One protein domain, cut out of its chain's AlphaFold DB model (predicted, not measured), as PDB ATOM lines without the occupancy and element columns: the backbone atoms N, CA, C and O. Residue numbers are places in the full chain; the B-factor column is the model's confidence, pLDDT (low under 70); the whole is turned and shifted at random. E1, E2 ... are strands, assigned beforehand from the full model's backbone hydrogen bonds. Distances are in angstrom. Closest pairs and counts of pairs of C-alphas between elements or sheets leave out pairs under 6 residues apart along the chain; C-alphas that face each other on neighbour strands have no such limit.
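AT A GLANCE: This is residues 56 to 261 of the 531 residues of an uncharacterized protein of Rhodococcus triatomae (UniProt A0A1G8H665). Two long, twisted sheets lie face to face as a sandwich, with their strands running along the longest axis of the domain. One sheet holds E4 to E11; the other holds E1, E2, E3, E12, E13, E14 and E15, and the chain changes from one to the other at the links E3 to E4 and E11 to E12. The 206 printed residues hold no named helix and fifteen named strands, E1 to E15 in order along the chain; the class is all strand, both sheets are branched, and the neighbour strands are antiparallel. The whole is compact, with a radius of gyration of the C-alphas of 18.0 A, yet elongated in outline, spanning 60 by 31 by 27 A.

IN THESE COORDINATES: The sheet of eight strands holds E4, residues 88 to 91; E5, residues 95 to 100; E6, residues 106 to 118, 38.8 A from first to last C-alpha; E7, residues 135 to 148, 40.5 A; E8, residues 154 to 159; E9, residues 162 to 168, 21.2 A; E10, residues 184 to 187; and E11, residues 190 to 192. C-alpha 135, where E7 begins, is at (-17.092, 59.089, 17.137). The sheet of seven strands holds E1, residues 56 to 68, 34.7 A; E2, residues 72 to 75; E3, residues 78 to 83; E12, residues 199 to 206, 22.8 A; E13, residues 210 to 222, 39.0 A; E14, residues 226 to 239, 42.1 A; and E15, residues 247 to 260, 38.4 A. E1 begins at C-alpha 56, (-16.810, 62.561, 22.344), and E15 ends at C-alpha 260, (-22.458, 65.284, 20.219). E1 bends by 54 degrees at residue 61 and E15 by 51 degrees at residue 256.

HOW THE PARTS SIT: In the sheet of eight, E6 and E7 form an antiparallel hairpin, with N 113 and O 140 at 2.9 A. E4 and E5 lie on one side of E6 and E7 on the other side; N 90 and O 116 of E4 and E6 are 2.8 A apart, N 97 and O 110 of E5 and E6 2.9 A. E8 and E9 lie on the other side of E7 from E6, with N 146 and O 156 at 2.8 A and N 139 and O 164 at 2.9 A. E8 runs on into E9 across a break of 2 residues, at 57 degrees. E10 is the neighbour of E8, N 157 and O 186 at 2.9 A, and of the edge strand E11, N 192 and O 185 at 2.8 A. E5 E6 E7 E8 is a meander, each strand the antiparallel neighbour of the one before, and so is E12 E13 E14 E15 in the other sheet. There N 203 and O 214 of E12 and E13 are 2.8 A apart, N 217 and O 232 of E13 and E14 2.8 A, and N 233 and O 251 of E14 and E15 2.8 A. E1 lies beside E15, N 60 and O 255 at 2.8 A, with E2 and E3 on its other side, N 66 and O 73 at 2.9 A and N 59 and O 80 at 2.9 A. The facing parts of the sheets are 9.3 A centre to centre, their best planes 6 degrees apart and their strands at 1 degrees. Across the sandwich, the closest C-alphas of E1 and E6, Ser 61 and Gly 112, are 4.8 A apart; those of E9 and E15, Ser 165 and Ala 256, 5.1 A.

THE WHOLE: The C-alphas of Asp 171 and Leu 241, the two farthest apart, are 59.7 A apart. The printed part has no cut. The links E6 to E7 and E9 to E10 are long; in the latter, residues 176 to 177 pair antiparallel with residues 166 to 167 of E9. The mean pLDDT of the printed part is 87.8, with residues 120 to 133, 151 to 152 and 242 to 245 under 70.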
ATOM      1  N   TYR A  56     -17.736  63.467  21.682       92.12
ATOM      2  CA  TYR A  56     -16.810  62.561  22.344       92.12
ATOM      3  C   TYR A  56     -17.148  61.096  22.092       92.12
ATOM      4  O   TYR A  56     -18.277  60.733  21.758       92.12
ATOM      5  N   ALA A  57     -16.149  60.251  22.317       93.12
ATOM      6  CA  ALA A  57     -16.267  58.811  22.425       93.12
ATOM      7  C   ALA A  57     -15.511  58.337  23.667       93.12
ATOM      8  O   ALA A  57     -14.381  58.760  23.926       93.12
ATOM      9  N   ARG A  58     -16.123  57.444  24.438       94.12
ATOM     10  CA  ARG A  58     -15.578  56.931  25.687       94.12
ATOM     11  C   ARG A  58     -15.896  55.455  25.864       94.12
ATOM     12  O   ARG A  58     -17.005  55.000  25.619       94.12
ATOM     13  N   ALA A  59     -14.902  54.700  26.309       94.94
ATOM     14  CA  ALA A  59     -15.029  53.286  26.616       94.94
ATOM     15  C   ALA A  59     -14.397  52.964  27.968       94.94
ATOM     16  O   ALA A  59     -13.346  53.507  28.322       94.94
ATOM     17  N   ARG A  60     -15.031  52.061  28.720       94.12
ATOM     18  CA  ARG A  60     -14.576  51.600  30.034       94.12
ATOM     19  C   ARG A  60     -14.869  50.134  30.234       94.12
ATOM     20  O   ARG A  60     -16.004  49.731  30.043       94.12
ATOM     21  N   SER A  61     -13.892  49.375  30.698       96.31
ATOM     22  CA  SER A  61     -14.061  47.971  31.075       96.31
ATOM     23  C   SER A  61     -13.417  47.715  32.421       96.31
ATOM     24  O   SER A  61     -12.425  48.350  32.776       96.31
ATOM     25  N   SER A  62     -13.962  46.750  33.156       95.19
ATOM     26  CA  SER A  62     -13.432  46.350  34.458       95.19
ATOM     27  C   SER A  62     -13.296  47.502  35.461       95.19
ATOM     28  O   SER A  62     -12.317  47.538  36.192       95.19
ATOM     29  N   ASN A  63     -14.220  48.464  35.493       92.62
ATOM     30  CA  ASN A  63     -14.191  49.530  36.500       92.62
ATOM     31  C   ASN A  63     -15.115  49.142  37.658       92.62
ATOM     32  O   ASN A  63     -16.283  48.849  37.417       92.62
ATOM     33  N   ALA A  64     -14.610  49.096  38.888       91.25
ATOM     34  CA  ALA A  64     -15.377  48.635  40.044       91.25
ATOM     35  C   ALA A  64     -15.070  49.432  41.310       91.25
ATOM     36  O   ALA A  64     -13.945  49.874  41.524       91.25
ATOM     37  N   PHE A  65     -16.059  49.541  42.184       89.75
ATOM     38  CA  PHE A  65     -15.890  49.911  43.576       89.75
ATOM     39  C   PHE A  65     -16.177  48.686  44.439       89.75
ATOM     40  O   PHE A  65     -17.143  47.957  44.198       89.75
ATOM     41  N   ILE A  66     -15.315  48.432  45.419       89.25
ATOM     42  CA  ILE A  66     -15.451  47.292  46.320       89.25
ATOM     43  C   ILE A  66     -15.401  47.811  47.737       89.25
ATOM     44  O   ILE A  66     -14.393  48.371  48.166       89.25
ATOM     45  N   ASP A  67     -16.478  47.565  48.462       87.19
ATOM     46  CA  ASP A  67     -16.566  47.817  49.883       87.19
ATOM     47  C   ASP A  67     -16.418  46.491  50.625       87.19
ATOM     48  O   ASP A  67     -17.066  45.498  50.293       87.19
ATOM     49  N   ARG A  68     -15.520  46.435  51.599       84.12
ATOM     50  CA  ARG A  68     -15.280  45.252  52.431       84.12
ATOM     51  C   ARG A  68     -15.330  45.707  53.872       84.12
ATOM     52  O   ARG A  68     -14.939  46.831  54.162       84.12
ATOM     53  N   LEU A  69     -15.653  44.789  54.776       77.50
ATOM     54  CA  LEU A  69     -15.799  45.085  56.206       77.50
ATOM     55  C   LEU A  69     -14.659  45.938  56.808       77.50
ATOM     56  O   LEU A  69     -14.898  46.742  57.701       77.50
ATOM     57  N   ILE A  70     -13.421  45.751  56.334       74.81
ATOM     58  CA  ILE A  70     -12.223  46.435  56.852       74.81
ATOM     59  C   ILE A  70     -11.619  47.416  55.832       74.81
ATOM     60  O   ILE A  70     -10.891  48.331  56.206       74.81
ATOM     61  N   THR A  71     -11.865  47.228  54.533       79.62
ATOM     62  CA  THR A  71     -11.185  47.994  53.479       79.62
ATOM     63  C   THR A  71     -12.145  48.285  52.345       79.62
ATOM     64  O   THR A  71     -12.722  47.344  51.809       79.62
ATOM     65  N   SER A  72     -12.198  49.520  51.876       83.12
ATOM     66  CA  SER A  72     -12.756  49.831  50.565       83.12
ATOM     67  C   SER A  72     -11.636  50.032  49.545       83.12
ATOM     68  O   SER A  72     -10.474  50.262  49.898       83.12
ATOM     69  N   GLY A  73     -11.955  49.881  48.266       79.56
ATOM     70  CA  GLY A  73     -10.997  50.105  47.196       79.56
ATOM     71  C   GLY A  73     -11.671  50.323  45.855       79.56
ATOM     72  O   GLY A  73     -12.686  49.703  45.539       79.56
ATOM     73  N   GLU A  74     -11.061  51.190  45.059       82.12
ATOM     74  CA  GLU A  74     -11.435  51.386  43.670       82.12
ATOM     75  C   GLU A  74     -10.581  50.524  42.743       82.12
ATOM     76  O   GLU A  74      -9.400  50.249  42.969       82.12
ATOM     77  N   PHE A  75     -11.226  50.108  41.670       81.75
ATOM     78  CA  PHE A  75     -10.683  49.361  40.570       81.75
ATOM     79  C   PHE A  75     -10.858  50.225  39.313       81.75
ATOM     80  O   PHE A  75     -11.958  50.289  38.758       81.75
ATOM     81  N   PRO A  76      -9.817  50.954  38.874       80.38
ATOM     82  CA  PRO A  76      -9.973  51.987  37.849       80.38
ATOM     83  C   PRO A  76     -10.383  51.409  36.488       80.38
ATOM     84  O   PRO A  76     -11.085  52.076  35.723       80.38
ATOM     85  N   GLY A  77     -10.012  50.158  36.203       91.56
ATOM     86  CA  GLY A  77     -10.305  49.495  34.934       91.56
ATOM     87  C   GLY A  77      -9.571  50.115  33.743       91.56
ATOM     88  O   GLY A  77      -8.802  51.067  33.882       91.56
ATOM     89  N   ALA A  78      -9.806  49.566  32.552       94.50
ATOM     90  CA  ALA A  78      -9.247  50.109  31.320       94.50
ATOM     91  C   ALA A  78     -10.171  51.208  30.801       94.50
ATOM     92  O   ALA A  78     -11.377  50.987  30.645       94.50
ATOM     93  N   GLN A  79      -9.621  52.381  30.498       94.44
ATOM     94  CA  GLN A  79     -10.394  53.544  30.070       94.44
ATOM     95  C   GLN A  79      -9.791  54.175  28.815       94.44
ATOM     96  O   GLN A  79      -8.579  54.353  28.719       94.44
ATOM     97  N   ALA A  80     -10.649  54.550  27.871       93.25
ATOM     98  CA  ALA A  80     -10.283  55.331  26.698       93.25
ATOM     99  C   ALA A  80     -11.295  56.467  26.522       93.25
ATOM    100  O   ALA A  80     -12.499  56.242  26.630       93.25
ATOM    101  N   LEU A  81     -10.805  57.677  26.259       93.12
ATOM    102  CA  LEU A  81     -11.609  58.865  25.979       93.12
ATOM    103  C   LEU A  81     -10.953  59.632  24.832       93.12
ATOM    104  O   LEU A  81      -9.733  59.807  24.816       93.12
ATOM    105  N   ARG A  82     -11.774  60.075  23.888       91.75
ATOM    106  CA  ARG A  82     -11.405  60.967  22.792       91.75
ATOM    107  C   ARG A  82     -12.533  61.963  22.581       91.75
ATOM    108  O   ARG A  82     -13.700  61.598  22.693       91.75
ATOM    109  N   ASP A  83     -12.183  63.201  22.282       89.75
ATOM    110  CA  ASP A  83     -13.133  64.281  22.035       89.75
ATOM    111  C   ASP A  83     -12.590  65.250  20.978       89.75
ATOM    112  O   ASP A  83     -11.523  65.028  20.394       89.75
ATOM    113  N   GLN A  84     -13.310  66.346  20.736       83.06
ATOM    114  CA  GLN A  84     -12.895  67.365  19.773       83.06
ATOM    115  C   GLN A  84     -11.543  68.026  20.075       83.06
ATOM    116  O   GLN A  84     -10.908  68.526  19.144       83.06
ATOM    117  N   THR A  85     -11.107  68.050  21.338       83.00
ATOM    118  CA  THR A  85      -9.841  68.668  21.761       83.00
ATOM    119  C   THR A  85      -8.656  67.721  21.600       83.00
ATOM    120  O   THR A  85      -7.527  68.167  21.411       83.00
ATOM    121  N   ALA A  86      -8.919  66.412  21.605       84.62
ATOM    122  CA  ALA A  86      -7.919  65.361  21.489       84.62
ATOM    123  C   ALA A  86      -8.332  64.308  20.449       84.62
ATOM    124  O   ALA A  86      -8.471  63.129  20.784       84.62
ATOM    125  N   ARG A  87      -8.499  64.720  19.182       86.31
ATOM    126  CA  ARG A  87      -8.872  63.832  18.061       86.31
ATOM    127  C   ARG A  87      -7.907  62.650  17.894       86.31
ATOM    128  O   ARG A  87      -6.763  62.684  18.353       86.31
ATOM    129  N   GLY A  88      -8.368  61.614  17.203       88.38
ATOM    130  CA  GLY A  88      -7.610  60.391  16.954       88.38
ATOM    131  C   GLY A  88      -8.178  59.205  17.721       88.38
ATOM    132  O   GLY A  88      -9.352  59.186  18.090       88.38
ATOM    133  N   THR A  89      -7.334  58.207  17.961       90.44
ATOM    134  CA  THR A  89      -7.749  56.936  18.558       90.44
ATOM    135  C   THR A  89      -6.919  56.621  19.800       90.44
ATOM    136  O   THR A  89      -5.714  56.862  19.849       90.44
ATOM    137  N   THR A  90      -7.570  56.117  20.843       91.81
ATOM    138  CA  THR A  90      -6.932  55.543  22.031       91.81
ATOM    139  C   THR A  90      -7.437  54.125  22.182       91.81
ATOM    140  O   THR A  90      -8.634  53.929  22.363       91.81
ATOM    141  N   ALA A  91      -6.526  53.159  22.165       92.81
ATOM    142  CA  ALA A  91      -6.797  51.771  22.508       92.81
ATOM    143  C   ALA A  91      -5.891  51.382  23.677       92.81
ATOM    144  O   ALA A  91      -4.676  51.560  23.601       92.81
ATOM    145  N   THR A  92      -6.463  50.864  24.761       93.75
ATOM    146  CA  THR A  92      -5.674  50.460  25.938       93.75
ATOM    147  C   THR A  92      -4.958  49.128  25.738       93.75
ATOM    148  O   THR A  92      -4.006  48.830  26.458       93.75
ATOM    149  N   GLY A  93      -5.447  48.298  24.809       93.44
ATOM    150  CA  GLY A  93      -5.140  46.873  24.790       93.44
ATOM    151  C   GLY A  93      -5.737  46.154  26.005       93.44
ATOM    152  O   GLY A  93      -6.426  46.759  26.832       93.44
ATOM    153  N   TRP A  94      -5.472  44.850  26.110       95.62
ATOM    154  CA  TRP A  94      -5.850  44.067  27.285       95.62
ATOM    155  C   TRP A  94      -4.977  44.446  28.478       95.62
ATOM    156  O   TRP A  94      -3.763  44.250  28.459       95.62
ATOM    157  N   GLN A  95      -5.613  44.960  29.523       96.19
ATOM    158  CA  GLN A  95      -4.992  45.313  30.790       96.19
ATOM    159  C   GLN A  95      -5.555  44.417  31.888       96.19
ATOM    160  O   GLN A  95      -6.770  44.238  31.987       96.19
ATOM    161  N   SER A  96      -4.670  43.844  32.701       95.38
ATOM    162  CA  SER A  96      -5.047  43.049  33.867       95.38
ATOM    163  C   SER A  96      -5.124  43.935  35.097       95.38
ATOM    164  O   SER A  96      -4.214  44.713  35.381       95.38
ATOM    165  N   PHE A  97      -6.186  43.759  35.861       92.38
ATOM    166  CA  PHE A  97      -6.417  44.467  37.103       92.38
ATOM    167  C   PHE A  97      -6.628  43.436  38.206       92.38
ATOM    168  O   PHE A  97      -7.274  42.409  37.988       92.38
ATOM    169  N   SER A  98      -6.094  43.696  39.398       91.62
ATOM    170  CA  SER A  98      -6.350  42.858  40.570       91.62
ATOM    171  C   SER A  98      -6.353  43.678  41.853       91.62
ATOM    172  O   SER A  98      -5.551  44.596  41.994       91.62
ATOM    173  N   SER A  99      -7.233  43.336  42.790       87.56
ATOM    174  CA  SER A  99      -7.270  43.935  44.123       87.56
ATOM    175  C   SER A  99      -7.424  42.837  45.161       87.56
ATOM    176  O   SER A  99      -8.324  42.000  45.078       87.56
ATOM    177  N   SER A 100      -6.536  42.847  46.150       85.19
ATOM    178  CA  SER A 100      -6.605  41.963  47.306       85.19
ATOM    179  C   SER A 100      -7.090  42.726  48.535       85.19
ATOM    180  O   SER A 100      -6.673  43.858  48.777       85.19
ATOM    181  N   GLY A 101      -7.968  42.105  49.319       76.94
ATOM    182  CA  GLY A 101      -8.367  42.593  50.636       76.94
ATOM    183  C   GLY A 101      -7.311  42.344  51.709       76.94
ATOM    184  O   GLY A 101      -6.245  41.779  51.447       76.94
ATOM    185  N   PHE A 102      -7.641  42.747  52.937       72.19
ATOM    186  CA  PHE A 102      -6.834  42.491  54.128       72.19
ATOM    187  C   PHE A 102      -6.418  41.007  54.199       72.19
ATOM    188  O   PHE A 102      -7.250  40.110  54.051       72.19
ATOM    189  N   LEU A 103      -5.112  40.760  54.359       77.94
ATOM    190  CA  LEU A 103      -4.488  39.426  54.411       77.94
ATOM    191  C   LEU A 103      -4.691  38.536  53.165       77.94
ATOM    192  O   LEU A 103      -4.475  37.328  53.236       77.94
ATOM    193  N   GLY A 104      -5.105  39.090  52.019       77.06
ATOM    194  CA  GLY A 104      -5.349  38.302  50.803       77.06
ATOM    195  C   GLY A 104      -6.554  37.358  50.903       77.06
ATOM    196  O   GLY A 104      -6.707  36.463  50.068       77.06
ATOM    197  N   LEU A 105      -7.417  37.561  51.908       79.75
ATOM    198  CA  LEU A 105      -8.623  36.755  52.133       79.75
ATOM    199  C   LEU A 105      -9.673  36.941  51.036       79.75
ATOM    200  O   LEU A 105     -10.475  36.054  50.766       79.75
ATOM    201  N   PHE A 106      -9.620  38.079  50.356       84.69
ATOM    202  CA  PHE A 106     -10.451  38.401  49.213       84.69
ATOM    203  C   PHE A 106      -9.554  38.805  48.050       84.69
ATOM    204  O   PHE A 106      -8.635  39.603  48.237       84.69
ATOM    205  N   ASN A 107      -9.819  38.291  46.856       90.19
ATOM    206  CA  ASN A 107      -9.133  38.692  45.638       90.19
ATOM    207  C   ASN A 107     -10.157  38.880  44.522       90.19
ATOM    208  O   ASN A 107     -10.961  37.988  44.264       90.19
ATOM    209  N   ILE A 108     -10.102  40.028  43.862       92.62
ATOM    210  CA  ILE A 108     -10.734  40.235  42.567       92.62
ATOM    211  C   ILE A 108      -9.641  40.368  41.513       92.62
ATOM    212  O   ILE A 108      -8.619  41.018  41.748       92.62
ATOM    213  N   SER A 109      -9.876  39.796  40.343       95.06
ATOM    214  CA  SER A 109      -9.087  40.048  39.143       95.06
ATOM    215  C   SER A 109     -10.001  40.124  37.930       95.06
ATOM    216  O   SER A 109     -11.037  39.468  37.918       95.06
ATOM    217  N   ALA A 110      -9.653  40.947  36.948       96.75
ATOM    218  CA  ALA A 110     -10.349  41.036  35.669       96.75
ATOM    219  C   ALA A 110      -9.402  41.581  34.597       96.75
ATOM    220  O   ALA A 110      -8.433  42.278  34.909       96.75
ATOM    221  N   GLU A 111      -9.697  41.292  33.334       97.69
ATOM    222  CA  GLU A 111      -9.019  41.892  32.191       97.69
ATOM    223  C   GLU A 111      -9.988  42.781  31.413       97.69
ATOM    224  O   GLU A 111     -11.089  42.353  31.059       97.69
ATOM    225  N   GLY A 112      -9.569  44.012  31.131       97.00
ATOM    226  CA  GLY A 112     -10.337  44.987  30.359       97.00
ATOM    227  C   GLY A 112      -9.580  45.464  29.125       97.00
ATOM    228  O   GLY A 112      -8.359  45.592  29.160       97.00
ATOM    229  N   ASN A 113     -10.303  45.736  28.045       96.19
ATOM    230  CA  ASN A 113      -9.807  46.430  26.863       96.19
ATOM    231  C   ASN A 113     -10.820  47.506  26.460       96.19
ATOM    232  O   ASN A 113     -12.009  47.226  26.299       96.19
ATOM    233  N   SER A 114     -10.362  48.742  26.310       96.06
ATOM    234  CA  SER A 114     -11.202  49.889  25.979       96.06
ATOM    235  C   SER A 114     -10.595  50.644  24.805       96.06
ATOM    236  O   SER A 114      -9.395  50.917  24.779       96.06
ATOM    237  N   CYS A 115     -11.434  50.996  23.837       95.19
ATOM    238  CA  CYS A 115     -11.044  51.778  22.675       95.19
ATOM    239  C   CYS A 115     -12.025  52.926  22.461       95.19
ATOM    240  O   CYS A 115     -13.238  52.723  22.500       95.19
ATOM    241  N   ALA A 116     -11.499  54.123  22.234       93.62
ATOM    242  CA  ALA A 116     -12.258  55.297  21.839       93.62
ATOM    243  C   ALA A 116     -11.579  55.941  20.631       93.62
ATOM    244  O   ALA A 116     -10.366  56.146  20.635       93.62
ATOM    245  N   SER A 117     -12.358  56.270  19.611       91.88
ATOM    246  CA  SER A 117     -11.914  56.966  18.410       91.88
ATOM    247  C   SER A 117     -12.825  58.153  18.164       91.88
ATOM    248  O   SER A 117     -14.042  58.036  18.298       91.88
ATOM    249  N   TYR A 118     -12.236  59.287  17.810       89.19
ATOM    250  CA  TYR A 118     -12.962  60.493  17.452       89.19
ATOM    251  C   TYR A 118     -12.323  61.103  16.209       89.19
ATOM    252  O   TYR A 118     -11.182  61.573  16.282       89.19
ATOM    253  N   TYR A 119     -13.049  61.078  15.085       76.19
ATOM    254  CA  TYR A 119     -12.627  61.671  13.809       76.19
ATOM    255  C   TYR A 119     -11.187  61.285  13.427       76.19
ATOM    256  O   TYR A 119     -10.300  62.132  13.306       76.19
ATOM    257  N   SER A 120     -10.953  59.978  13.301       65.19
ATOM    258  CA  SER A 120      -9.651  59.382  12.986       65.19
ATOM    259  C   SER A 120      -9.736  58.559  11.704       65.19
ATOM    260  O   SER A 120     -10.677  57.781  11.540       65.19
ATOM    261  N   ALA A 121      -8.737  58.680  10.827       57.19
ATOM    262  CA  ALA A 121      -8.574  57.791   9.673       57.19
ATOM    263  C   ALA A 121      -8.229  56.347  10.091       57.19
ATOM    264  O   ALA A 121      -8.548  55.407   9.369       57.19
ATOM    265  N   ASP A 122      -7.674  56.173  11.296       58.81
ATOM    266  CA  ASP A 122      -7.218  54.891  11.849       58.81
ATOM    267  C   ASP A 122      -8.240  54.253  12.819       58.81
ATOM    268  O   ASP A 122      -7.895  53.443  13.689       58.81
ATOM    269  N   ALA A 123      -9.527  54.609  12.693       57.53
ATOM    270  CA  ALA A 123     -10.611  54.116  13.557       57.53
ATOM    271  C   ALA A 123     -10.828  52.587  13.495       57.53
ATOM    272  O   ALA A 123     -11.517  52.027  14.354       57.53
ATOM    273  N   THR A 124     -10.182  51.903  12.545       60.03
ATOM    274  CA  THR A 124     -10.226  50.445  12.353       60.03
ATOM    275  C   THR A 124      -9.861  49.650  13.610       60.03
ATOM    276  O   THR A 124     -10.316  48.520  13.775       60.03
ATOM    277  N   SER A 125      -9.094  50.240  14.535       64.69
ATOM    278  CA  SER A 125      -8.714  49.604  15.804       64.69
ATOM    279  C   SER A 125      -9.829  49.560  16.862       64.69
ATOM    280  O   SER A 125      -9.837  48.635  17.674       64.69
ATOM    281  N   CYS A 126     -10.786  50.499  16.851       68.94
ATOM    282  CA  CYS A 126     -11.949  50.466  17.756       68.94
ATOM    283  C   CYS A 126     -13.127  49.692  17.159       68.94
ATOM    284  O   CYS A 126     -13.918  49.104  17.893       68.94
ATOM    285  N   ARG A 127     -13.232  49.667  15.828       65.81
ATOM    286  CA  ARG A 127     -14.116  48.783  15.065       65.81
ATOM    287  C   ARG A 127     -13.609  48.723  13.620       65.81
ATOM    288  O   ARG A 127     -13.549  49.769  12.983       65.81
ATOM    289  N   PRO A 128     -13.292  47.541  13.069       50.25
ATOM    290  CA  PRO A 128     -12.700  47.441  11.733       50.25
ATOM    291  C   PRO A 128     -13.662  47.780  10.581       50.25
ATOM    292  O   PRO A 128     -13.213  47.892   9.448       50.25
ATOM    293  N   GLU A 129     -14.963  47.943  10.850       55.81
ATOM    294  CA  GLU A 129     -16.012  48.022   9.818       55.81
ATOM    295  C   GLU A 129     -16.569  49.434   9.555       55.81
ATOM    296  O   GLU A 129     -17.470  49.579   8.733       55.81
ATOM    297  N   LEU A 130     -16.083  50.476  10.242       54.34
ATOM    298  CA  LEU A 130     -16.704  51.808  10.198       54.34
ATOM    299  C   LEU A 130     -15.886  52.836   9.412       54.34
ATOM    300  O   LEU A 130     -14.657  52.778   9.362       54.34
ATOM    301  N   GLY A 131     -16.608  53.758   8.771       54.22
ATOM    302  CA  GLY A 131     -16.061  54.791   7.901       54.22
ATOM    303  C   GLY A 131     -15.168  55.797   8.626       54.22
ATOM    304  O   GLY A 131     -15.173  55.939   9.849       54.22
ATOM    305  N   VAL A 132     -14.374  56.510   7.832       58.81
ATOM    306  CA  VAL A 132     -13.531  57.614   8.291       58.81
ATOM    307  C   VAL A 132     -14.458  58.745   8.756       58.81
ATOM    308  O   VAL A 132     -15.293  59.171   7.964       58.81
ATOM    309  N   ASN A 133     -14.285  59.216  10.001       68.50
ATOM    310  CA  ASN A 133     -14.912  60.396  10.646       68.50
ATOM    311  C   ASN A 133     -15.905  60.167  11.800       68.50
ATOM    312  O   ASN A 133     -16.344  61.146  12.387       68.50
ATOM    313  N   ASP A 134     -16.186  58.944  12.241       82.31
ATOM    314  CA  ASP A 134     -17.154  58.762  13.335       82.31
ATOM    315  C   ASP A 134     -16.548  58.904  14.746       82.31
ATOM    316  O   ASP A 134     -15.358  58.658  14.982       82.31
ATOM    317  N   ALA A 135     -17.393  59.261  15.719       89.94
ATOM    318  CA  ALA A 135     -17.092  59.089  17.137       89.94
ATOM    319  C   ALA A 135     -17.524  57.679  17.561       89.94
ATOM    320  O   ALA A 135     -18.712  57.369  17.635       89.94
ATOM    321  N   SER A 136     -16.558  56.802  17.829       92.19
ATOM    322  CA  SER A 136     -16.805  55.388  18.124       92.19
ATOM    323  C   SER A 136     -16.131  54.960  19.419       92.19
ATOM    324  O   SER A 136     -14.968  55.284  19.660       92.19
ATOM    325  N   ALA A 137     -16.834  54.179  20.225       94.19
ATOM    326  CA  ALA A 137     -16.309  53.568  21.430       94.19
ATOM    327  C   ALA A 137     -16.572  52.063  21.417       94.19
ATOM    328  O   ALA A 137     -17.640  51.615  21.004       94.19
ATOM    329  N   SER A 138     -15.620  51.276  21.908       95.12
ATOM    330  CA  SER A 138     -15.778  49.836  22.105       95.12
ATOM    331  C   SER A 138     -15.146  49.412  23.417       95.12
ATOM    332  O   SER A 138     -14.043  49.852  23.747       95.12
ATOM    333  N   SER A 139     -15.803  48.518  24.140       96.62
ATOM    334  CA  SER A 139     -15.298  48.004  25.403       96.62
ATOM    335  C   SER A 139     -15.439  46.493  25.467       96.62
ATOM    336  O   SER A 139     -16.454  45.945  25.038       96.62
ATOM    337  N   GLN A 140     -14.414  45.826  25.992       97.00
ATOM    338  CA  GLN A 140     -14.360  44.383  26.156       97.00
ATOM    339  C   GLN A 140     -13.861  44.007  27.550       97.00
ATOM    340  O   GLN A 140     -12.989  44.670  28.108       97.00
ATOM    341  N   MET A 141     -14.383  42.910  28.095       97.50
ATOM    342  CA  MET A 141     -13.948  42.354  29.377       97.50
ATOM    343  C   MET A 141     -13.854  40.828  29.306       97.50
ATOM    344  O   MET A 141     -14.693  40.182  28.676       97.50
ATOM    345  N   ARG A 142     -12.870  40.243  29.992       97.06
ATOM    346  CA  ARG A 142     -12.774  38.796  30.230       97.06
ATOM    347  C   ARG A 142     -12.131  38.492  31.581       97.06
ATOM    348  O   ARG A 142     -11.599  39.384  32.235       97.06
ATOM    349  N   ASN A 143     -12.147  37.218  31.968       96.25
ATOM    350  CA  ASN A 143     -11.426  36.705  33.138       96.25
ATOM    351  C   ASN A 143     -11.749  37.436  34.457       96.25
ATOM    352  O   ASN A 143     -10.897  37.491  35.340       96.25
ATOM    353  N   LEU A 144     -12.964  37.979  34.620       96.50
ATOM    354  CA  LEU A 144     -13.430  38.415  35.933       96.50
ATOM    355  C   LEU A 144     -13.492  37.191  36.843       96.50
ATOM    356  O   LEU A 144     -14.192  36.225  36.545       96.50
ATOM    357  N   VAL A 145     -12.751  37.244  37.939       95.62
ATOM    358  CA  VAL A 145     -12.699  36.219  38.972       95.62
ATOM    359  C   VAL A 145     -12.700  36.919  40.321       95.62
ATOM    360  O   VAL A 145     -11.798  37.700  40.620       95.62
ATOM    361  N   VAL A 146     -13.691  36.603  41.146       93.19
ATOM    362  CA  VAL A 146     -13.747  36.979  42.559       93.19
ATOM    363  C   VAL A 146     -13.535  35.714  43.385       93.19
ATOM    364  O   VAL A 146     -14.149  34.675  43.129       93.19
ATOM    365  N   ARG A 147     -12.623  35.774  44.354       90.31
ATOM    366  CA  ARG A 147     -12.263  34.671  45.251       90.31
ATOM    367  C   ARG A 147     -12.299  35.137  46.691       90.31
ATOM    368  O   ARG A 147     -11.699  36.153  47.033       90.31
ATOM    369  N   ASN A 148     -12.913  34.320  47.533       83.38
ATOM    370  CA  ASN A 148     -12.787  34.402  48.979       83.38
ATOM    371  C   ASN A 148     -11.879  33.243  49.422       83.38
ATOM    372  O   ASN A 148     -12.300  32.084  49.454       83.38
ATOM    373  N   THR A 149     -10.596  33.524  49.659       77.88
ATOM    374  CA  THR A 149      -9.578  32.497  49.935       77.88
ATOM    375  C   THR A 149      -9.783  31.827  51.293       77.88
ATOM    376  O   THR A 149      -9.336  30.694  51.465       77.88
ATOM    377  N   ALA A 150     -10.544  32.441  52.208       73.25
ATOM    378  CA  ALA A 150     -10.922  31.828  53.481       73.25
ATOM    379  C   ALA A 150     -11.807  30.575  53.313       73.25
ATOM    380  O   ALA A 150     -11.798  29.700  54.174       73.25
ATOM    381  N   LEU A 151     -12.566  30.471  52.214       67.69
ATOM    382  CA  LEU A 151     -13.610  29.449  52.029       67.69
ATOM    383  C   LEU A 151     -13.426  28.587  50.767       67.69
ATOM    384  O   LEU A 151     -14.404  28.036  50.263       67.69
ATOM    385  N   SER A 152     -12.190  28.488  50.262       66.00
ATOM    386  CA  SER A 152     -11.767  27.676  49.105       66.00
ATOM    387  C   SER A 152     -12.758  27.667  47.922       66.00
ATOM    388  O   SER A 152     -13.634  26.807  47.832       66.00
ATOM    389  N   GLY A 153     -12.610  28.597  46.973       73.25
ATOM    390  CA  GLY A 153     -13.331  28.560  45.692       73.25
ATOM    391  C   GLY A 153     -13.495  29.926  45.022       73.25
ATOM    392  O   GLY A 153     -13.308  30.966  45.656       73.25
ATOM    393  N   ASN A 154     -13.863  29.915  43.737       75.75
ATOM    394  CA  ASN A 154     -14.325  31.112  43.031       75.75
ATOM    395  C   ASN A 154     -15.760  31.424  43.480       75.75
ATOM    396  O   ASN A 154     -16.616  30.536  43.507       75.75
ATOM    397  N   SER A 155     -16.019  32.674  43.853       87.12
ATOM    398  CA  SER A 155     -17.361  33.160  44.180       87.12
ATOM    399  C   SER A 155     -18.080  33.698  42.952       87.12
ATOM    400  O   SER A 155     -19.262  33.424  42.767       87.12
ATOM    401  N   VAL A 156     -17.353  34.408  42.093       93.94
ATOM    402  CA  VAL A 156     -17.847  34.951  40.827       93.94
ATOM    403  C   VAL A 156     -16.806  34.662  39.766       93.94
ATOM    404  O   VAL A 156     -15.618  34.881  39.997       93.94
ATOM    405  N   GLU A 157     -17.231  34.179  38.610       96.06
ATOM    406  CA  GLU A 157     -16.339  33.988  37.477       96.06
ATOM    407  C   GLU A 157     -17.034  34.313  36.164       96.06
ATOM    408  O   GLU A 157     -18.237  34.112  35.997       96.06
ATOM    409  N   THR A 158     -16.260  34.798  35.205       96.25
ATOM    410  CA  THR A 158     -16.716  34.943  33.828       96.25
ATOM    411  C   THR A 158     -15.961  34.016  32.903       96.25
ATOM    412  O   THR A 158     -14.749  33.861  33.039       96.25
ATOM    413  N   THR A 159     -16.661  33.465  31.920       95.00
ATOM    414  CA  THR A 159     -16.051  32.734  30.802       95.00
ATOM    415  C   THR A 159     -16.365  33.449  29.494       95.00
ATOM    416  O   THR A 159     -17.416  34.069  29.372       95.00
ATOM    417  N   GLY A 160     -15.451  33.396  28.525       94.94
ATOM    418  CA  GLY A 160     -15.575  34.134  27.265       94.94
ATOM    419  C   GLY A 160     -15.240  35.626  27.382       94.94
ATOM    420  O   GLY A 160     -14.742  36.097  28.404       94.94
ATOM    421  N   VAL A 161     -15.487  36.358  26.294       96.19
ATOM    422  CA  VAL A 161     -15.282  37.808  26.203       96.19
ATOM    423  C   VAL A 161     -16.642  38.478  26.113       96.19
ATOM    424  O   VAL A 161     -17.420  38.151  25.219       96.19
ATOM    425  N   PHE A 162     -16.911  39.411  27.017       96.50
ATOM    426  CA  PHE A 162     -18.022  40.336  26.860       96.50
ATOM    427  C   PHE A 162     -17.581  41.519  26.017       96.50
ATOM    428  O   PHE A 162     -16.462  42.005  26.194       96.50
ATOM    429  N   SER A 163     -18.454  42.017  25.146       96.44
ATOM    430  CA  SER A 163     -18.174  43.233  24.390       96.44
ATOM    431  C   SER A 163     -19.403  44.104  24.174       96.44
ATOM    432  O   SER A 163     -20.520  43.599  24.056       96.44
ATOM    433  N   THR A 164     -19.179  45.414  24.116       95.81
ATOM    434  CA  THR A 164     -20.163  46.402  23.672       95.81
ATOM    435  C   THR A 164     -19.500  47.527  22.879       95.81
ATOM    436  O   THR A 164     -18.273  47.645  22.833       95.81
ATOM    437  N   SER A 165     -20.315  48.370  22.250       95.31
ATOM    438  CA  SER A 165     -19.874  49.520  21.468       95.31
ATOM    439  C   SER A 165     -20.914  50.636  21.450       95.31
ATOM    440  O   SER A 165     -22.087  50.413  21.736       95.31
ATOM    441  N   ALA A 166     -20.480  51.833  21.080       94.00
ATOM    442  CA  ALA A 166     -21.332  52.965  20.756       94.00
ATOM    443  C   ALA A 166     -20.750  53.686  19.537       94.00
ATOM    444  O   ALA A 166     -19.530  53.762  19.384       94.00
ATOM    445  N   LEU A 167     -21.623  54.181  18.666       92.62
ATOM    446  CA  LEU A 167     -21.265  54.893  17.450       92.62
ATOM    447  C   LEU A 167     -22.107  56.157  17.321       92.62
ATOM    448  O   LEU A 167     -23.326  56.101  17.441       92.62
ATOM    449  N   CYS A 168     -21.460  57.279  17.056       91.69
ATOM    450  CA  CYS A 168     -22.096  58.556  16.786       91.69
ATOM    451  C   CYS A 168     -21.557  59.041  15.439       91.69
ATOM    452  O   CYS A 168     -20.445  59.578  15.395       91.69
ATOM    453  N   PRO A 169     -22.300  58.766  14.351       88.06
ATOM    454  CA  PRO A 169     -21.872  59.103  13.005       88.06
ATOM    455  C   PRO A 169     -21.713  60.608  12.792       88.06
ATOM    456  O   PRO A 169     -22.491  61.407  13.320       88.06
ATOM    457  N   ALA A 170     -20.715  60.998  12.003       80.62
ATOM    458  CA  ALA A 170     -20.504  62.400  11.631       80.62
ATOM    459  C   ALA A 170     -21.450  62.891  10.526       80.62
ATOM    460  O   ALA A 170     -21.687  64.088  10.394       80.62
ATOM    461  N   ASP A 171     -22.003  61.967   9.741       81.88
ATOM    462  CA  ASP A 171     -22.885  62.234   8.600       81.88
ATOM    463  C   ASP A 171     -24.312  62.663   9.004       81.88
ATOM    464  O   ASP A 171     -25.165  62.885   8.145       81.88
ATOM    465  N   GLY A 172     -24.583  62.779  10.308       79.25
ATOM    466  CA  GLY A 172     -25.902  63.094  10.851       79.25
ATOM    467  C   GLY A 172     -26.842  61.891  10.937       79.25
ATOM    468  O   GLY A 172     -27.993  62.054  11.353       79.25
ATOM    469  N   SER A 173     -26.379  60.686  10.587       85.44
ATOM    470  CA  SER A 173     -27.122  59.456  10.842       85.44
ATOM    471  C   SER A 173     -27.351  59.271  12.350       85.44
ATOM    472  O   SER A 173     -26.517  59.683  13.164       85.44
ATOM    473  N   PRO A 174     -28.467  58.637  12.761       87.00
ATOM    474  CA  PRO A 174     -28.759  58.440  14.173       87.00
ATOM    475  C   PRO A 174     -27.621  57.701  14.895       87.00
ATOM    476  O   PRO A 174     -27.135  56.690  14.372       87.00
ATOM    477  N   PRO A 175     -27.225  58.143  16.103       91.94
ATOM    478  CA  PRO A 175     -26.317  57.393  16.959       91.94
ATOM    479  C   PRO A 175     -26.785  55.947  17.160       91.94
ATOM    480  O   PRO A 175     -27.977  55.652  17.146       91.94
ATOM    481  N   GLN A 176     -25.855  55.025  17.381       93.62
ATOM    482  CA  GLN A 176     -26.136  53.602  17.532       93.62
ATOM    483  C   GLN A 176     -25.428  53.047  18.762       93.62
ATOM    484  O   GLN A 176     -24.200  53.007  18.835       93.62
ATOM    485  N   ALA A 177     -26.204  52.576  19.737       93.62
ATOM    486  CA  ALA A 177     -25.668  51.776  20.829       93.62
ATOM    487  C   ALA A 177     -25.575  50.321  20.351       93.62
ATOM    488  O   ALA A 177     -26.584  49.715  19.996       93.62
ATOM    489  N   GLY A 178     -24.375  49.752  20.317       90.50
ATOM    490  CA  GLY A 178     -24.169  48.371  19.895       90.50
ATOM    491  C   GLY A 178     -24.717  47.361  20.908       90.50
ATOM    492  O   GLY A 178     -24.872  47.689  22.086       90.50
ATOM    493  N   PRO A 179     -25.022  46.130  20.463       92.62
ATOM    494  CA  PRO A 179     -25.500  45.090  21.356       92.62
ATOM    495  C   PRO A 179     -24.393  44.642  22.310       92.62
ATOM    496  O   PRO A 179     -23.208  44.626  21.965       92.62
ATOM    497  N   LEU A 180     -24.812  44.189  23.487       93.31
ATOM    498  CA  LEU A 180     -23.971  43.397  24.367       93.31
ATOM    499  C   LEU A 180     -23.819  41.990  23.780       93.31
ATOM    500  O   LEU A 180     -24.817  41.326  23.502       93.31
ATOM    501  N   THR A 181     -22.586  41.530  23.593       93.00
ATOM    502  CA  THR A 181     -22.317  40.200  23.026       93.00
ATOM    503  C   THR A 181     -21.321  39.404  23.857       93.00
ATOM    504  O   THR A 181     -20.434  39.968  24.503       93.00
ATOM    505  N   GLY A 182     -21.465  38.077  23.787       89.94
ATOM    506  CA  GLY A 182     -20.533  37.106  24.350       89.94
ATOM    507  C   GLY A 182     -20.623  36.934  25.867       89.94
ATOM    508  O   GLY A 182     -21.537  37.426  26.526       89.94
ATOM    509  N   GLY A 183     -19.640  36.205  26.389       90.25
ATOM    510  CA  GLY A 183     -19.439  35.976  27.812       90.25
ATOM    511  C   GLY A 183     -20.486  35.087  28.497       90.25
ATOM    512  O   GLY A 183     -21.568  34.802  27.992       90.25
ATOM    513  N   THR A 184     -20.160  34.619  29.690       95.06
ATOM    514  CA  THR A 184     -21.106  33.998  30.621       95.06
ATOM    515  C   THR A 184     -20.664  34.364  32.023       95.06
ATOM    516  O   THR A 184     -19.487  34.202  32.346       95.06
ATOM    517  N   LEU A 185     -21.585  34.868  32.842       97.06
ATOM    518  CA  LEU A 185     -21.341  35.166  34.250       97.06
ATOM    519  C   LEU A 185     -21.800  33.976  35.090       97.06
ATOM    520  O   LEU A 185     -22.929  33.508  34.951       97.06
ATOM    521  N   ARG A 186     -20.937  33.495  35.979       97.25
ATOM    522  CA  ARG A 186     -21.269  32.481  36.974       97.25
ATOM    523  C   ARG A 186     -21.074  33.058  38.363       97.25
ATOM    524  O   ARG A 186     -20.075  33.718  38.641       97.25
ATOM    525  N   VAL A 187     -22.029  32.777  39.236       96.00
ATOM    526  CA  VAL A 187     -21.946  33.057  40.667       96.00
ATOM    527  C   VAL A 187     -22.070  31.713  41.363       96.00
ATOM    528  O   VAL A 187     -23.068  31.007  41.201       96.00
ATOM    529  N   LEU A 188     -21.019  31.312  42.074       92.94
ATOM    530  CA  LEU A 188     -20.811  29.929  42.499       92.94
ATOM    531  C   LEU A 188     -20.937  28.965  41.305       92.94
ATOM    532  O   LEU A 188     -20.216  29.087  40.320       92.94
ATOM    533  N   ASN A 189     -21.863  28.008  41.380       91.19
ATOM    534  CA  ASN A 189     -22.109  27.040  40.316       91.19
ATOM    535  C   ASN A 189     -23.247  27.456  39.373       91.19
ATOM    536  O   ASN A 189     -23.477  26.765  38.379       91.19
ATOM    537  N   SER A 190     -23.929  28.569  39.656       95.75
ATOM    538  CA  SER A 190     -25.098  29.029  38.910       95.75
ATOM    539  C   SER A 190     -24.697  29.991  37.801       95.75
ATOM    540  O   SER A 190     -23.927  30.924  38.022       95.75
ATOM    541  N   THR A 191     -25.241  29.776  36.605       97.12
ATOM    542  CA  THR A 191     -25.085  30.709  35.485       97.12
ATOM    543  C   THR A 191     -26.109  31.831  35.616       97.12
ATOM    544  O   THR A 191     -27.296  31.561  35.778       97.12
ATOM    545  N   VAL A 192     -25.651  33.077  35.545       96.75
ATOM    546  CA  VAL A 192     -26.496  34.273  35.545       96.75
ATOM    547  C   VAL A 192     -26.793  34.642  34.097       96.75
ATOM    548  O   VAL A 192     -25.875  34.810  33.292       96.75
ATOM    549  N   ALA A 193     -28.079  34.749  33.760       96.12
ATOM    550  CA  ALA A 193     -28.492  35.200  32.438       96.12
ATOM    551  C   ALA A 193     -28.039  36.648  32.208       96.12
ATOM    552  O   ALA A 193     -28.120  37.489  33.102       96.12
ATOM    553  N   ILE A 194     -27.557  36.935  31.002       96.06
ATOM    554  CA  ILE A 194     -27.218  38.300  30.615       96.06
ATOM    555  C   ILE A 194     -28.520  39.023  30.252       96.06
ATOM    556  O   ILE A 194     -29.251  38.526  29.390       96.06
ATOM    557  N   PRO A 195     -28.843  40.160  30.892       96.00
ATOM    558  CA  PRO A 195     -30.078  40.874  30.611       96.00
ATOM    559  C   PRO A 195     -30.091  41.429  29.186       96.00
ATOM    560  O   PRO A 195     -29.072  41.866  28.641       96.00
ATOM    561  N   GLY A 196     -31.289  41.461  28.600       95.50
ATOM    562  CA  GLY A 196     -31.535  42.201  27.369       95.50
ATOM    563  C   GLY A 196     -31.336  43.716  27.547       95.50
ATOM    564  O   GLY A 196     -31.089  44.195  28.655       95.50
ATOM    565  N   PRO A 197     -31.423  44.488  26.458       95.31
ATOM    566  CA  PRO A 197     -31.383  45.949  26.501       95.31
ATOM    567  C   PRO A 197     -32.369  46.547  27.509       95.31
ATOM    568  O   PRO A 197     -33.551  46.213  27.481       95.31
ATOM    569  N   ASN A 198     -31.891  47.456  28.364       93.69
ATOM    570  CA  ASN A 198     -32.682  48.159  29.385       93.69
ATOM    571  C   ASN A 198     -33.411  47.223  30.360       93.69
ATOM    572  O   ASN A 198     -34.507  47.529  30.828       93.69
ATOM    573  N   ALA A 199     -32.794  46.084  30.663       94.88
ATOM    574  CA  ALA A 199     -33.310  45.101  31.601       94.88
ATOM    575  C   ALA A 199     -32.284  44.785  32.695       94.88
ATOM    576  O   ALA A 199     -31.080  45.040  32.559       94.88
ATOM    577  N   SER A 200     -32.775  44.164  33.765       94.62
ATOM    578  CA  SER A 200     -31.952  43.645  34.852       94.62
ATOM    579  C   SER A 200     -32.246  42.167  35.087       94.62
ATOM    580  O   SER A 200     -33.379  41.711  34.953       94.62
ATOM    581  N   THR A 201     -31.220  41.408  35.454       97.62
ATOM    582  CA  THR A 201     -31.333  40.025  35.918       97.62
ATOM    583  C   THR A 201     -30.961  39.985  37.399       97.62
ATOM    584  O   THR A 201     -29.828  40.342  37.741       97.62
ATOM    585  N   PRO A 202     -31.884  39.589  38.295       95.88
ATOM    586  CA  PRO A 202     -31.570  39.454  39.709       95.88
ATOM    587  C   PRO A 202     -30.613  38.282  39.926       95.88
ATOM    588  O   PRO A 202     -30.704  37.239  39.274       95.88
ATOM    589  N   ILE A 203     -29.704  38.451  40.876       97.12
ATOM    590  CA  ILE A 203     -28.784  37.419  41.334       97.12
ATOM    591  C   ILE A 203     -29.204  37.078  42.755       97.12
ATOM    592  O   ILE A 203     -29.133  37.922  43.641       97.12
ATOM    593  N   ASN A 204     -29.652  35.845  42.960       95.56
ATOM    594  CA  ASN A 204     -29.910  35.292  44.281       95.56
ATOM    595  C   ASN A 204     -29.417  33.844  44.284       95.56
ATOM    596  O   ASN A 204     -30.095  32.940  43.797       95.56
ATOM    597  N   VAL A 205     -28.175  33.646  44.728       95.31
ATOM    598  CA  VAL A 205     -27.509  32.341  44.692       95.31
ATOM    599  C   VAL A 205     -27.031  31.973  46.084       95.31
ATOM    600  O   VAL A 205     -26.129  32.607  46.624       95.31
ATOM    601  N   THR A 206     -27.586  30.897  46.634       93.06
ATOM    602  CA  THR A 206     -27.237  30.388  47.964       93.06
ATOM    603  C   THR A 206     -26.345  29.154  47.853       93.06
ATOM    604  O   THR A 206     -26.660  28.199  47.144       93.06
ATOM    605  N   GLY A 207     -25.211  29.179  48.550       88.69
ATOM    606  CA  GLY A 207     -24.308  28.050  48.759       88.69
ATOM    607  C   GLY A 207     -24.344  27.547  50.206       88.69
ATOM    608  O   GLY A 207     -25.192  27.946  50.992       88.69
ATOM    609  N   LEU A 208     -23.395  26.680  50.575       85.31
ATOM    610  CA  LEU A 208     -23.374  26.022  51.894       85.31
ATOM    611  C   LEU A 208     -23.220  27.003  53.075       85.31
ATOM    612  O   LEU A 208     -23.818  26.800  54.122       85.31
ATOM    613  N   LEU A 209     -22.387  28.039  52.918       85.50
ATOM    614  CA  LEU A 209     -22.016  28.969  54.001       85.50
ATOM    615  C   LEU A 209     -22.292  30.439  53.664       85.50
ATOM    616  O   LEU A 209     -22.063  31.316  54.494       85.50
ATOM    617  N   ARG A 210     -22.740  30.714  52.439       87.62
ATOM    618  CA  ARG A 210     -22.826  32.062  51.879       87.62
ATOM    619  C   ARG A 210     -23.944  32.164  50.860       87.62
ATOM    620  O   ARG A 210     -24.219  31.185  50.169       87.62
ATOM    621  N   SER A 211     -24.528  33.340  50.727       90.75
ATOM    622  CA  SER A 211     -25.423  33.701  49.638       90.75
ATOM    623  C   SER A 211     -24.934  34.967  48.945       90.75
ATOM    624  O   SER A 211     -24.270  35.815  49.538       90.75
ATOM    625  N   TYR A 212     -25.234  35.059  47.657       93.62
ATOM    626  CA  TYR A 212     -24.941  36.212  46.824       93.62
ATOM    627  C   TYR A 212     -26.249  36.841  46.391       93.62
ATOM    628  O   TYR A 212     -27.071  36.164  45.769       93.62
ATOM    629  N   VAL A 213     -26.415  38.121  46.709       94.62
ATOM    630  CA  VAL A 213     -27.593  38.909  46.343       94.62
ATOM    631  C   VAL A 213     -27.141  40.108  45.528       94.62
ATOM    632  O   VAL A 213     -26.163  40.767  45.877       94.62
ATOM    633  N   GLY A 214     -27.813  40.387  44.420       95.00
ATOM    634  CA  GLY A 214     -27.410  41.475  43.546       95.00
ATOM    635  C   GLY A 214     -28.236  41.584  42.279       95.00
ATOM    636  O   GLY A 214     -29.272  40.937  42.124       95.00
ATOM    637  N   THR A 215     -27.753  42.399  41.351       96.69
ATOM    638  CA  THR A 215     -28.372  42.620  40.047       96.69
ATOM    639  C   THR A 215     -27.304  42.770  38.972       96.69
ATOM    640  O   THR A 215     -26.253  43.382  39.165       96.69
ATOM    641  N   LEU A 216     -27.584  42.204  37.804       97.38
ATOM    642  CA  LEU A 216     -26.870  42.502  36.572       97.38
ATOM    643  C   LEU A 216     -27.793  43.365  35.714       97.38
ATOM    644  O   LEU A 216     -28.890  42.924  35.394       97.38
ATOM    645  N   THR A 217     -27.378  44.575  35.351       96.88
ATOM    646  CA  THR A 217     -28.204  45.550  34.623       96.88
ATOM    647  C   THR A 217     -27.532  45.933  33.315       96.88
ATOM    648  O   THR A 217     -26.363  46.321  33.312       96.88
ATOM    649  N   HIS A 218     -28.270  45.864  32.210       96.56
ATOM    650  CA  HIS A 218     -27.814  46.342  30.908       96.56
ATOM    651  C   HIS A 218     -28.611  47.581  30.508       96.56
ATOM    652  O   HIS A 218     -29.821  47.521  30.323       96.56
ATOM    653  N   VAL A 219     -27.919  48.706  30.363       93.38
ATOM    654  CA  VAL A 219     -28.476  49.965  29.863       93.38
ATOM    655  C   VAL A 219     -28.057  50.121  28.411       93.38
ATOM    656  O   VAL A 219     -26.863  50.084  28.117       93.38
ATOM    657  N   GLN A 220     -29.022  50.312  27.518       95.88
ATOM    658  CA  GLN A 220     -28.784  50.594  26.108       95.88
ATOM    659  C   GLN A 220     -29.693  51.744  25.673       95.88
ATOM    660  O   GLN A 220     -30.894  51.573  25.468       95.88
ATOM    661  N   THR A 221     -29.119  52.933  25.548       93.12
ATOM    662  CA  THR A 221     -29.864  54.155  25.244       93.12
ATOM    663  C   THR A 221     -29.308  54.796  23.986       93.12
ATOM    664  O   THR A 221     -28.099  54.975  23.849       93.12
ATOM    665  N   THR A 222     -30.207  55.186  23.094       92.38
ATOM    666  CA  THR A 222     -29.900  55.971  21.904       92.38
ATOM    667  C   THR A 222     -30.822  57.180  21.886       92.38
ATOM    668  O   THR A 222     -32.029  57.050  22.080       92.38
ATOM    669  N   THR A 223     -30.249  58.356  21.673       90.50
ATOM    670  CA  THR A 223     -30.971  59.616  21.486       90.50
ATOM    671  C   THR A 223     -30.621  60.200  20.117       90.50
ATOM    672  O   THR A 223     -29.824  59.625  19.380       90.50
ATOM    673  N   GLY A 224     -31.177  61.366  19.776       83.88
ATOM    674  CA  GLY A 224     -30.795  62.072  18.548       83.88
ATOM    675  C   GLY A 224     -29.319  62.492  18.502       83.88
ATOM    676  O   GLY A 224     -28.812  62.767  17.422       83.88
ATOM    677  N   THR A 225     -28.623  62.537  19.644       87.19
ATOM    678  CA  THR A 225     -27.242  63.044  19.733       87.19
ATOM    679  C   THR A 225     -26.290  62.151  20.519       87.19
ATOM    680  O   THR A 225     -25.107  62.469  20.591       87.19
ATOM    681  N   SER A 226     -26.750  61.052  21.118       91.44
ATOM    682  CA  SER A 226     -25.910  60.178  21.940       91.44
ATOM    683  C   SER A 226     -26.275  58.706  21.820       91.44
ATOM    684  O   SER A 226     -27.427  58.346  21.576       91.44
ATOM    685  N   ALA A 227     -25.286  57.850  22.047       94.19
ATOM    686  CA  ALA A 227     -25.470  56.416  22.196       94.19
ATOM    687  C   ALA A 227     -24.675  55.912  23.401       94.19
ATOM    688  O   ALA A 227     -23.512  56.263  23.583       94.19
ATOM    689  N   VAL A 228     -25.307  55.073  24.219       94.88
ATOM    690  CA  VAL A 228     -24.724  54.471  25.420       94.88
ATOM    691  C   VAL A 228     -25.102  52.997  25.461       94.88
ATOM    692  O   VAL A 228     -26.282  52.664  25.385       94.88
ATOM    693  N   SER A 229     -24.122  52.117  25.644       96.44
ATOM    694  CA  SER A 229     -24.350  50.729  26.049       96.44
ATOM    695  C   SER A 229     -23.453  50.378  27.232       96.44
ATOM    696  O   SER A 229     -22.240  50.589  27.192       96.44
ATOM    697  N   ARG A 230     -24.049  49.872  28.312       96.62
ATOM    698  CA  ARG A 230     -23.373  49.616  29.586       96.62
ATOM    699  C   ARG A 230     -23.921  48.377  30.270       96.62
ATOM    700  O   ARG A 230     -25.127  48.265  30.452       96.62
ATOM    701  N   LEU A 231     -23.030  47.513  30.743       97.44
ATOM    702  CA  LEU A 231     -23.352  46.405  31.637       97.44
ATOM    703  C   LEU A 231     -22.780  46.694  33.030       97.44
ATOM    704  O   LEU A 231     -21.572  46.890  33.182       97.44
ATOM    705  N   ARG A 232     -23.651  46.711  34.041       96.06
ATOM    706  CA  ARG A 232     -23.317  46.972  35.446       96.06
ATOM    707  C   ARG A 232     -23.677  45.765  36.305       96.06
ATOM    708  O   ARG A 232     -24.782  45.248  36.194       96.06
ATOM    709  N   LEU A 233     -22.756  45.336  37.157       96.56
ATOM    710  CA  LEU A 233     -22.924  44.258  38.123       96.56
ATOM    711  C   LEU A 233     -22.874  44.845  39.532       96.56
ATOM    712  O   LEU A 233     -21.845  45.374  39.938       96.56
ATOM    713  N   GLN A 234     -23.964  44.700  40.273       95.75
ATOM    714  CA  GLN A 234     -24.032  44.988  41.701       95.75
ATOM    715  C   GLN A 234     -24.172  43.667  42.441       95.75
ATOM    716  O   GLN A 234     -25.038  42.861  42.102       95.75
ATOM    717  N   LEU A 235     -23.303  43.408  43.414       95.06
ATOM    718  CA  LEU A 235     -23.268  42.124  44.105       95.06
ATOM    719  C   LEU A 235     -22.829  42.277  45.559       95.06
ATOM    720  O   LEU A 235     -21.848  42.953  45.854       95.06
ATOM    721  N   GLU A 236     -23.530  41.598  46.455       92.62
ATOM    722  CA  GLU A 236     -23.244  41.513  47.884       92.62
ATOM    723  C   GLU A 236     -23.066  40.046  48.287       92.62
ATOM    724  O   GLU A 236     -23.852  39.187  47.880       92.62
ATOM    725  N   GLU A 237     -22.049  39.759  49.106       90.56
ATOM    726  CA  GLU A 237     -21.911  38.469  49.793       90.56
ATOM    727  C   GLU A 237     -22.481  38.550  51.212       90.56
ATOM    728  O   GLU A 237     -22.043  39.365  52.029       90.56
ATOM    729  N   ARG A 238     -23.400  37.634  51.528       87.62
ATOM    730  CA  ARG A 238     -23.969  37.426  52.862       87.62
ATOM    731  C   ARG A 238     -23.513  36.075  53.409       87.62
ATOM    732  O   ARG A 238     -23.570  35.071  52.701       87.62
ATOM    733  N   LEU A 239     -23.068  36.018  54.661       83.12
ATOM    734  CA  LEU A 239     -22.791  34.747  55.338       83.12
ATOM    735  C   LEU A 239     -24.075  34.180  55.945       83.12
ATOM    736  O   LEU A 239     -24.867  34.914  56.522       83.12
ATOM    737  N   LEU A 240     -24.260  32.862  55.865       78.19
ATOM    738  CA  LEU A 240     -25.446  32.206  56.438       78.19
ATOM    739  C   LEU A 240     -25.365  32.032  57.965       78.19
ATOM    740  O   LEU A 240     -26.391  31.858  58.609       78.19
ATOM    741  N   LEU A 241     -24.154  32.060  58.540       72.94
ATOM    742  CA  LEU A 241     -23.895  31.822  59.971       72.94
ATOM    743  C   LEU A 241     -23.526  33.098  60.755       72.94
ATOM    744  O   LEU A 241     -23.166  33.007  61.926       72.94
ATOM    745  N   GLY A 242     -23.577  34.279  60.131       56.47
ATOM    746  CA  GLY A 242     -23.228  35.549  60.773       56.47
ATOM    747  C   GLY A 242     -23.845  36.749  60.054       56.47
ATOM    748  O   GLY A 242     -23.835  36.808  58.830       56.47
ATOM    749  N   LEU A 243     -24.359  37.704  60.835       51.56
ATOM    750  CA  LEU A 243     -25.220  38.831  60.433       51.56
ATOM    751  C   LEU A 243     -24.540  39.947  59.611       51.56
ATOM    752  O   LEU A 243     -25.149  40.992  59.402       51.56
ATOM    753  N   VAL A 244     -23.291  39.782  59.160       55.94
ATOM    754  CA  VAL A 244     -22.520  40.898  58.584       55.94
ATOM    755  C   VAL A 244     -22.148  40.619  57.124       55.94
ATOM    756  O   VAL A 244     -21.521  39.586  56.854       55.94
ATOM    757  N   PRO A 245     -22.498  41.506  56.168       58.28
ATOM    758  CA  PRO A 245     -22.025  41.391  54.793       58.28
ATOM    759  C   PRO A 245     -20.493  41.451  54.771       58.28
ATOM    760  O   PRO A 245     -19.888  42.344  55.365       58.28
ATOM    761  N   GLN A 246     -19.846  40.491  54.103       78.38
ATOM    762  CA  GLN A 246     -18.377  40.466  54.049       78.38
ATOM    763  C   GLN A 246     -17.826  41.483  53.052       78.38
ATOM    764  O   GLN A 246     -16.777  42.088  53.296       78.38
ATOM    765  N   TRP A 247     -18.527  41.657  51.932       88.25
ATOM    766  CA  TRP A 247     -18.189  42.640  50.915       88.25
ATOM    767  C   TRP A 247     -19.369  42.939  49.990       88.25
ATOM    768  O   TRP A 247     -20.289  42.133  49.818       88.25
ATOM    769  N   ARG A 248     -19.287  44.110  49.366       89.94
ATOM    770  CA  ARG A 248     -20.160  44.618  48.313       89.94
ATOM    771  C   ARG A 248     -19.307  45.062  47.138       89.94
ATOM    772  O   ARG A 248     -18.207  45.579  47.315       89.94
ATOM    773  N   MET A 249     -19.811  44.855  45.935       92.31
ATOM    774  CA  MET A 249     -19.155  45.249  44.699       92.31
ATOM    775  C   MET A 249     -20.162  45.934  43.790       92.31
ATOM    776  O   MET A 249     -21.247  45.404  43.556       92.31
ATOM    777  N   ASP A 250     -19.757  47.068  43.237       93.25
ATOM    778  CA  ASP A 250     -20.449  47.738  42.146       93.25
ATOM    779  C   ASP A 250     -19.475  47.909  40.985       93.25
ATOM    780  O   ASP A 250     -18.463  48.599  41.100       93.25
ATOM    781  N   MET A 251     -19.737  47.221  39.883       94.38
ATOM    782  CA  MET A 251     -18.816  47.107  38.767       94.38
ATOM    783  C   MET A 251     -19.494  47.507  37.463       94.38
ATOM    784  O   MET A 251     -20.426  46.852  37.003       94.38
ATOM    785  N   ASN A 252     -18.953  48.522  36.793       93.44
ATOM    786  CA  ASN A 252     -19.147  48.722  35.363       93.44
ATOM    787  C   ASN A 252     -18.290  47.682  34.638       93.44
ATOM    788  O   ASN A 252     -17.109  47.901  34.355       93.44
ATOM    789  N   VAL A 253     -18.905  46.533  34.359       95.81
ATOM    790  CA  VAL A 253     -18.289  45.405  33.649       95.81
ATOM    791  C   VAL A 253     -17.705  45.907  32.326       95.81
ATOM    792  O   VAL A 253     -16.543  45.659  32.004       95.81
ATOM    793  N   LEU A 254     -18.511  46.686  31.605       96.19
ATOM    794  CA  LEU A 254     -18.176  47.340  30.344       96.19
ATOM    795  C   LEU A 254     -19.155  48.489  30.074       96.19
ATOM    796  O   LEU A 254     -20.331  48.425  30.432       96.19
ATOM    797  N   SER A 255     -18.667  49.543  29.436       95.75
ATOM    798  CA  SER A 255     -19.420  50.723  29.025       95.75
ATOM    799  C   SER A 255     -18.791  51.272  27.755       95.75
ATOM    800  O   SER A 255     -17.574  51.433  27.688       95.75
ATOM    801  N   ALA A 256     -19.614  51.589  26.768       95.88
ATOM    802  CA  ALA A 256     -19.236  52.370  25.605       95.88
ATOM    803  C   ALA A 256     -20.266  53.479  25.420       95.88
ATOM    804  O   ALA A 256     -21.473  53.232  25.472       95.88
ATOM    805  N   ASP A 257     -19.786  54.697  25.238       94.69
ATOM    806  CA  ASP A 257     -20.618  55.871  25.093       94.69
ATOM    807  C   ASP A 257     -20.025  56.860  24.096       94.69
ATOM    808  O   ASP A 257     -18.813  57.026  23.992       94.69
ATOM    809  N   CYS A 258     -20.897  57.513  23.345       93.56
ATOM    810  CA  CYS A 258     -20.543  58.622  22.480       93.56
ATOM    811  C   CYS A 258     -21.669  59.652  22.499       93.56
ATOM    812  O   CYS A 258     -22.835  59.311  22.731       93.56
ATOM    813  N   ALA A 259     -21.331  60.911  22.244       90.94
ATOM    814  CA  ALA A 259     -22.333  61.926  21.967       90.94
ATOM    815  C   ALA A 259     -21.769  63.104  21.176       90.94
ATOM    816  O   ALA A 259     -20.558  63.313  21.119       90.94
ATOM    817  N   ILE A 260     -22.685  63.907  20.647       84.50
ATOM    818  CA  ILE A 260     -22.458  65.284  20.219       84.50
ATOM    819  C   ILE A 260     -22.596  66.181  21.462       84.50
ATOM    820  O   ILE A 260     -23.620  66.163  22.144       84.50
ATOM    821  N   GLY A 261     -21.555  66.944  21.778       75.25
ATOM    822  CA  GLY A 261     -21.426  67.827  22.932       75.25
ATOM    823  C   GLY A 261     -20.091  67.653  23.659       75.25
ATOM    824  O   GLY A 261     -19.237  66.862  23.265       75.25
TER     825      GLY A 261